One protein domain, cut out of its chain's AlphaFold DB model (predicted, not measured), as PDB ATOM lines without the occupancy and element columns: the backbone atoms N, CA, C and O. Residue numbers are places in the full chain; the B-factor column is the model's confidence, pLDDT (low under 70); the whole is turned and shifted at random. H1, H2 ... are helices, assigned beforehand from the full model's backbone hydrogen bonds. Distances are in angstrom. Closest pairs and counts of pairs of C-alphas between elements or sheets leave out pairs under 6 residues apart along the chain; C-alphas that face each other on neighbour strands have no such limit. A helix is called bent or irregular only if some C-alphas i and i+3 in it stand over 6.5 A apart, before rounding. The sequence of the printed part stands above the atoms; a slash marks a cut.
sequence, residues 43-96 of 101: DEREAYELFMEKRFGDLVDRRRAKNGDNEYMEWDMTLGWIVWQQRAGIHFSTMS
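This is residues 43 to 96 of the 101 residues of the protein "Excisionase" of Escherichia coli (UniProt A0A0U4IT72). The model is a loose helical hairpin: a kinked shorter helix, H1, packs with its residues 45 to 52 on residues 77 to 84 of a longer helix, H2, and a long loop, residues 60 to 74, runs out and folds back between them. The last part of H2 sticks out as an arm, residues 89 to 96, of which 89 to 95 belong to H2. The printed part has 54 residues with two named helices, H1 then H2, and no named strand; the class is all helix. The whole is only just loose, close to compact, with a radius of gyration of the C-alphas of 12.5 A and spans of 39 by 26 by 17 A.

H1, residues 44 to 59, begins at C-alpha 44 (21.687, -50.527, 6.333) and is 21.0 A long from first to last C-alpha. It has a kink of 60 degrees near residue 53 and is irregular: C-alphas 55 and 58 are 9.6 A apart. H2, residues 75 to 95, is 30.7 A long, from C-alpha 75 (38.715, -44.660, 9.409) to C-alpha 95 (10.379, -41.381, -1.810).

H1 and H2 form a helical hairpin and touch; their closest C-alphas, those of Tyr 48 and Trp 81, are 6.9 A apart. They run opposite ways at a steep tilt of 42 degrees. Every O i to N i+4 pair of H2 is within hydrogen-bond range; in H1, 10 of 12 are.

The C-alphas farthest apart, those of Asn 67 and Ser 96, are 39.3 A apart. The link from H1 to H2, 15 residues, is long. The printed part has no cut. Its mean pLDDT is 71.2, and residues 64 to 73 and 88 to 96 are under 70.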
ATOM      1  N   ASP A  43      20.386 -54.923   7.652       71.69
ATOM      2  CA  ASP A  43      20.564 -53.640   8.329       71.69
ATOM      3  C   ASP A  43      21.349 -52.733   7.368       71.69
ATOM      4  O   ASP A  43      22.294 -53.198   6.725       71.69
ATOM      5  N   GLU A  44      20.971 -51.463   7.211       75.19
ATOM      6  CA  GLU A  44      21.687 -50.527   6.333       75.19
ATOM      7  C   GLU A  44      23.198 -50.588   6.588       75.19
ATOM      8  O   GLU A  44      24.018 -50.471   5.672       75.19
ATOM      9  N   ARG A  45      23.567 -50.862   7.845       74.50
ATOM     10  CA  ARG A  45      24.939 -51.129   8.254       74.50
ATOM     11  C   ARG A  45      25.532 -52.394   7.637       74.50
ATOM     12  O   ARG A  45      26.652 -52.348   7.136       74.50
ATOM     13  N   GLU A  46      24.815 -53.505   7.663       80.12
ATOM     14  CA  GLU A  46      25.217 -54.767   7.039       80.12
ATOM     15  C   GLU A  46      25.278 -54.649   5.506       80.12
ATOM     16  O   GLU A  46      26.231 -55.125   4.885       80.12
ATOM     17  N   ALA A  47      24.329 -53.937   4.890       83.12
ATOM     18  CA  ALA A  47      24.332 -53.643   3.459       83.12
ATOM     19  C   ALA A  47      25.567 -52.825   3.050       83.12
ATOM     20  O   ALA A  47      26.228 -53.135   2.053       83.12
ATOM     21  N   TYR A  48      25.916 -51.813   3.848       84.19
ATOM     22  CA  TYR A  48      27.139 -51.035   3.685       84.19
ATOM     23  C   TYR A  48      28.401 -51.898   3.849       84.19
ATOM     24  O   TYR A  48      29.299 -51.854   3.005       84.19
ATOM     25  N   GLU A  49      28.465 -52.712   4.902       84.44
ATOM     26  CA  GLU A  49      29.610 -53.580   5.185       84.44
ATOM     27  C   GLU A  49      29.841 -54.604   4.055       84.44
ATOM     28  O   GLU A  49      30.974 -54.780   3.604       84.44
ATOM     29  N   LEU A  50      28.773 -55.214   3.530       86.56
ATOM     30  CA  LEU A  50      28.827 -56.111   2.369       86.56
ATOM     31  C   LEU A  50      29.237 -55.390   1.082       86.56
ATOM     32  O   LEU A  50      29.954 -55.957   0.253       86.56
ATOM     33  N   PHE A  51      28.776 -54.154   0.878       86.56
ATOM     34  CA  PHE A  51      29.177 -53.346  -0.273       86.56
ATOM     35  C   PHE A  51      30.685 -53.073  -0.257       86.56
ATOM     36  O   PHE A  51      31.353 -53.261  -1.277       86.56
ATOM     37  N   MET A  52      31.219 -52.672   0.899       87.94
ATOM     38  CA  MET A  52      32.645 -52.391   1.069       87.94
ATOM     39  C   MET A  52      33.493 -53.651   0.863       87.94
ATOM     40  O   MET A  52      34.457 -53.609   0.100       87.94
ATOM     41  N   GLU A  53      33.083 -54.787   1.433       86.56
ATOM     42  CA  GLU A  53      33.754 -56.082   1.253       86.56
ATOM     43  C   GLU A  53      33.788 -56.504  -0.221       86.56
ATOM     44  O   GLU A  53      34.841 -56.836  -0.758       86.56
ATOM     45  N   LYS A  54      32.659 -56.424  -0.931       88.56
ATOM     46  CA  LYS A  54      32.613 -56.791  -2.356       88.56
ATOM     47  C   LYS A  54      33.462 -55.880  -3.234       88.56
ATOM     48  O   LYS A  54      33.935 -56.317  -4.283       88.56
ATOM     49  N   ARG A  55      33.593 -54.601  -2.870       91.06
ATOM     50  CA  ARG A  55      34.259 -53.605  -3.714       91.06
ATOM     51  C   ARG A  55      35.758 -53.522  -3.464       91.06
ATOM     52  O   ARG A  55      36.498 -53.276  -4.416       91.06
ATOM     53  N   PHE A  56      36.178 -53.712  -2.220       87.19
ATOM     54  CA  PHE A  56      37.548 -53.467  -1.784       87.19
ATOM     55  C   PHE A  56      38.214 -54.698  -1.158       87.19
ATOM     56  O   PHE A  56      39.440 -54.723  -1.073       87.19
ATOM     57  N   GLY A  57      37.451 -55.739  -0.811       86.94
ATOM     58  CA  GLY A  57      37.977 -57.006  -0.303       86.94
ATOM     59  C   GLY A  57      38.909 -56.800   0.885       86.94
ATOM     60  O   GLY A  57      38.566 -56.102   1.835       86.94
ATOM     61  N   ASP A  58      40.116 -57.355   0.782       86.12
ATOM     62  CA  ASP A  58      41.147 -57.308   1.827       86.12
ATOM     63  C   ASP A  58      41.749 -55.908   2.068       86.12
ATOM     64  O   ASP A  58      42.559 -55.738   2.977       86.12
ATOM     65  N   LEU A  59      41.396 -54.899   1.259       84.12
ATOM     66  CA  LEU A  59      41.870 -53.519   1.436       84.12
ATOM     67  C   LEU A  59      41.141 -52.761   2.551       84.12
ATOM     68  O   LEU A  59      41.509 -51.624   2.830       84.12
ATOM     69  N   VAL A  60      40.099 -53.355   3.133       81.06
ATOM     70  CA  VAL A  60      39.216 -52.717   4.109       81.06
ATOM     71  C   VAL A  60      39.045 -53.634   5.316       81.06
ATOM     72  O   VAL A  60      38.643 -54.790   5.171       81.06
ATOM     73  N   ASP A  61      39.302 -53.125   6.524       79.12
ATOM     74  CA  ASP A  61      39.110 -53.895   7.754       79.12
ATOM     75  C   ASP A  61      37.685 -53.733   8.311       79.12
ATOM     76  O   ASP A  61      37.287 -52.679   8.813       79.12
ATOM     77  N   ARG A  62      36.896 -54.817   8.259       76.06
ATOM     78  CA  ARG A  62      35.541 -54.876   8.840       76.06
ATOM     79  C   ARG A  62      35.543 -55.223  10.339       76.06
ATOM     80  O   ARG A  62      34.483 -55.323  10.958       76.06
ATOM     81  N   ARG A  63      36.697 -55.490  10.958       74.00
ATOM     82  CA  ARG A  63      36.742 -55.874  12.374       74.00
ATOM     83  C   ARG A  63      36.301 -54.699  13.241       74.00
ATOM     84  O   ARG A  63      36.971 -53.678  13.323       74.00
ATOM     85  N   ARG A  64      35.196 -54.896  13.959       68.44
ATOM     86  CA  ARG A  64      34.753 -53.985  15.017       68.44
ATOM     87  C   ARG A  64      35.765 -54.036  16.162       68.44
ATOM     88  O   ARG A  64      36.092 -55.121  16.657       68.44
ATOM     89  N   ALA A  65      36.295 -52.886  16.568       60.03
ATOM     90  CA  ALA A  65      37.267 -52.809  17.650       60.03
ATOM     91  C   ALA A  65      36.695 -53.401  18.949       60.03
ATOM     92  O   ALA A  65      35.578 -53.099  19.358       60.03
ATOM     93  N   LYS A  66      37.496 -54.235  19.622       52.84
ATOM     94  CA  LYS A  66      37.104 -54.979  20.835       52.84
ATOM     95  C   LYS A  66      37.164 -54.159  22.130       52.84
ATOM     96  O   LYS A  66      36.941 -54.707  23.208       52.84
ATOM     97  N   ASN A  67      37.478 -52.867  22.050       51.56
ATOM     98  CA  ASN A  67      37.634 -52.012  23.221       51.56
ATOM     99  C   ASN A  67      36.270 -51.459  23.648       51.56
ATOM    100  O   ASN A  67      35.947 -50.321  23.337       51.56
ATOM    101  N   GLY A  68      35.487 -52.293  24.335       48.38
ATOM    102  CA  GLY A  68      34.396 -51.896  25.238       48.38
ATOM    103  C   GLY A  68      33.102 -51.364  24.616       48.38
ATOM    104  O   GLY A  68      32.036 -51.698  25.120       48.38
ATOM    105  N   ASP A  69      33.182 -50.629  23.507       53.59
ATOM    106  CA  ASP A  69      32.072 -49.796  23.019       53.59
ATOM    107  C   ASP A  69      31.498 -50.290  21.678       53.59
ATOM    108  O   ASP A  69      30.649 -49.647  21.079       53.59
ATOM    109  N   ASN A  70      31.953 -51.456  21.204       52.06
ATOM    110  CA  ASN A  70      31.411 -52.198  20.058       52.06
ATOM    111  C   ASN A  70      31.320 -51.449  18.705       52.06
ATOM    112  O   ASN A  70      30.537 -51.872  17.856       52.06
ATOM    113  N   GLU A  71      32.086 -50.376  18.459       55.41
ATOM    114  CA  GLU A  71      31.783 -49.500  17.303       55.41
ATOM    115  C   GLU A  71      32.960 -48.887  16.521       55.41
ATOM    116  O   GLU A  71      32.714 -48.201  15.529       55.41
ATOM    117  N   TYR A  72      34.231 -49.125  16.862       54.56
ATOM    118  CA  TYR A  72      35.313 -48.552  16.042       54.56
ATOM    119  C   TYR A  72      35.633 -49.456  14.846       54.56
ATOM    120  O   TYR A  72      36.227 -50.520  15.015       54.56
ATOM    121  N   MET A  73      35.225 -49.043  13.648       65.12
ATOM    122  CA  MET A  73      35.801 -49.544  12.396       65.12
ATOM    123  C   MET A  73      37.021 -48.695  12.039       65.12
ATOM    124  O   MET A  73      37.169 -47.583  12.553       65.12
ATOM    125  N   GLU A  74      37.879 -49.170  11.137       74.88
ATOM    126  CA  GLU A  74      38.927 -48.315  10.577       74.88
ATOM    127  C   GLU A  74      38.328 -47.047   9.919       74.88
ATOM    128  O   GLU A  74      37.127 -46.934   9.633       74.88
ATOM    129  N   TRP A  75      39.155 -46.007   9.794       78.75
ATOM    130  CA  TRP A  75      38.715 -44.660   9.409       78.75
ATOM    131  C   TRP A  75      38.020 -44.619   8.037       78.75
ATOM    132  O   TRP A  75      37.066 -43.866   7.841       78.75
ATOM    133  N   ASP A  76      38.455 -45.465   7.112       79.31
ATOM    134  CA  ASP A  76      37.895 -45.661   5.775       79.31
ATOM    135  C   ASP A  76      36.449 -46.189   5.804       79.31
ATOM    136  O   ASP A  76      35.576 -45.653   5.115       79.31
ATOM    137  N   MET A  77      36.162 -47.165   6.666       82.62
ATOM    138  CA  MET A  77      34.816 -47.698   6.899       82.62
ATOM    139  C   MET A  77      33.907 -46.687   7.595       82.62
ATOM    140  O   MET A  77      32.705 -46.608   7.345       82.62
ATOM    141  N   THR A  78      34.478 -45.869   8.474       80.81
ATOM    142  CA  THR A  78      33.718 -44.824   9.166       80.81
ATOM    143  C   THR A  78      33.331 -43.696   8.208       80.81
ATOM    144  O   THR A  78      32.176 -43.266   8.191       80.81
ATOM    145  N   LEU A  79      34.256 -43.245   7.355       82.56
ATOM    146  CA  LEU A  79      33.954 -42.245   6.330       82.56
ATOM    147  C   LEU A  79      32.969 -42.756   5.282       82.56
ATOM    148  O   LEU A  79      32.021 -42.048   4.938       82.56
ATOM    149  N   GLY A  80      33.171 -43.977   4.782       84.31
ATOM    150  CA  GLY A  80      32.254 -44.566   3.814       84.31
ATOM    151  C   GLY A  80      30.842 -44.712   4.387       84.31
ATOM    152  O   GLY A  80      29.879 -44.439   3.673       84.31
ATOM    153  N   TRP A  81      30.710 -45.032   5.679       82.19
ATOM    154  CA  TRP A  81      29.417 -45.111   6.359       82.19
ATOM    155  C   TRP A  81      28.682 -43.767   6.411       82.19
ATOM    156  O   TRP A  81      27.491 -43.713   6.116       82.19
ATOM    157  N   ILE A  82      29.376 -42.666   6.726       81.44
ATOM    158  CA  ILE A  82      28.775 -41.319   6.760       81.44
ATOM    159  C   ILE A  82      28.197 -40.949   5.386       81.44
ATOM    160  O   ILE A  82      27.076 -40.445   5.290       81.44
ATOM    161  N   VAL A  83      28.940 -41.233   4.314       84.06
ATOM    162  CA  VAL A  83      28.489 -40.978   2.937       84.06
ATOM    163  C   VAL A  83      27.340 -41.916   2.546       84.06
ATOM    164  O   VAL A  83      26.376 -41.484   1.909       84.06
ATOM    165  N   TRP A  84      27.400 -43.187   2.954       84.31
ATOM    166  CA  TRP A  84      26.338 -44.167   2.716       84.31
ATOM    167  C   TRP A  84      25.019 -43.746   3.364       84.31
ATOM    168  O   TRP A  84      23.985 -43.742   2.701       84.31
ATOM    169  N   GLN A  85      25.065 -43.293   4.618       75.44
ATOM    170  CA  GLN A  85      23.905 -42.777   5.345       75.44
ATOM    171  C   GLN A  85      23.284 -41.550   4.663       75.44
ATOM    172  O   GLN A  85      22.063 -41.443   4.585       75.44
ATOM    173  N   GLN A  86      24.092 -40.650   4.092       73.81
ATOM    174  CA  GLN A  86      23.570 -39.526   3.303       73.81
ATOM    175  C   GLN A  86      22.857 -39.998   2.030       73.81
ATOM    176  O   GLN A  86      21.787 -39.487   1.708       73.81
ATOM    177  N   ARG A  87      23.395 -41.002   1.324       73.69
ATOM    178  CA  ARG A  87      22.718 -41.618   0.172       73.69
ATOM    179  C   ARG A  87      21.408 -42.300   0.583       73.69
ATOM    180  O   ARG A  87      20.401 -42.103  -0.095       73.69
ATOM    181  N   ALA A  88      21.409 -43.073   1.665       66.31
ATOM    182  CA  ALA A  88      20.207 -43.727   2.187       66.31
ATOM    183  C   ALA A  88      19.146 -42.686   2.607       66.31
ATOM    184  O   ALA A  88      17.977 -42.800   2.243       66.31
ATOM    185  N   GLY A  89      19.564 -41.590   3.250       59.50
ATOM    186  CA  GLY A  89      18.702 -40.450   3.581       59.50
ATOM    187  C   GLY A  89      18.166 -39.687   2.359       59.50
ATOM    188  O   GLY A  89      17.030 -39.206   2.381       59.50
ATOM    189  N   ILE A  90      18.934 -39.612   1.264       55.03
ATOM    190  CA  ILE A  90      18.462 -39.087  -0.030       55.03
ATOM    191  C   ILE A  90      17.378 -40.005  -0.607       55.03
ATOM    192  O   ILE A  90      16.357 -39.501  -1.066       55.03
ATOM    193  N   HIS A  91      17.534 -41.330  -0.536       50.09
ATOM    194  CA  HIS A  91      16.488 -42.272  -0.956       50.09
ATOM    195  C   HIS A  91      15.196 -42.099  -0.141       50.09
ATOM    196  O   HIS A  91      14.121 -41.998  -0.733       50.09
ATOM    197  N   PHE A  92      15.305 -41.933   1.182       38.59
ATOM    198  CA  PHE A  92      14.159 -41.658   2.058       38.59
ATOM    199  C   PHE A  92      13.459 -40.328   1.718       38.59
ATOM    200  O   PHE A  92      12.237 -40.269   1.613       38.59
ATOM    201  N   SER A  93      14.230 -39.268   1.459       42.44
ATOM    202  CA  SER A  93      13.691 -37.942   1.111       42.44
ATOM    203  C   SER A  93      13.074 -37.892  -0.294       42.44
ATOM    204  O   SER A  93      12.137 -37.131  -0.531       42.44
ATOM    205  N   THR A  94      13.579 -38.701  -1.233       40.50
ATOM    206  CA  THR A  94      13.080 -38.756  -2.620       40.50
ATOM    207  C   THR A  94      11.781 -39.561  -2.718       40.50
ATOM    208  O   THR A  94      10.888 -39.187  -3.476       40.50
ATOM    209  N   MET A  95      11.629 -40.616  -1.906       36.19
ATOM    210  CA  MET A  95      10.379 -41.381  -1.810       36.19
ATOM    211  C   MET A  95       9.238 -40.551  -1.204       36.19
ATOM    212  O   MET A  95       8.128 -40.588  -1.728       36.19
ATOM    213  N   SER A  96       9.505 -39.707  -0.198       43.44
ATOM    214  CA  SER A  96       8.487 -38.797   0.360       43.44
ATOM    215  C   SER A  96       8.024 -37.692  -0.603       43.44
ATOM    216  O   SER A  96       6.973 -37.098  -0.379       43.44
TER     217      SER A  96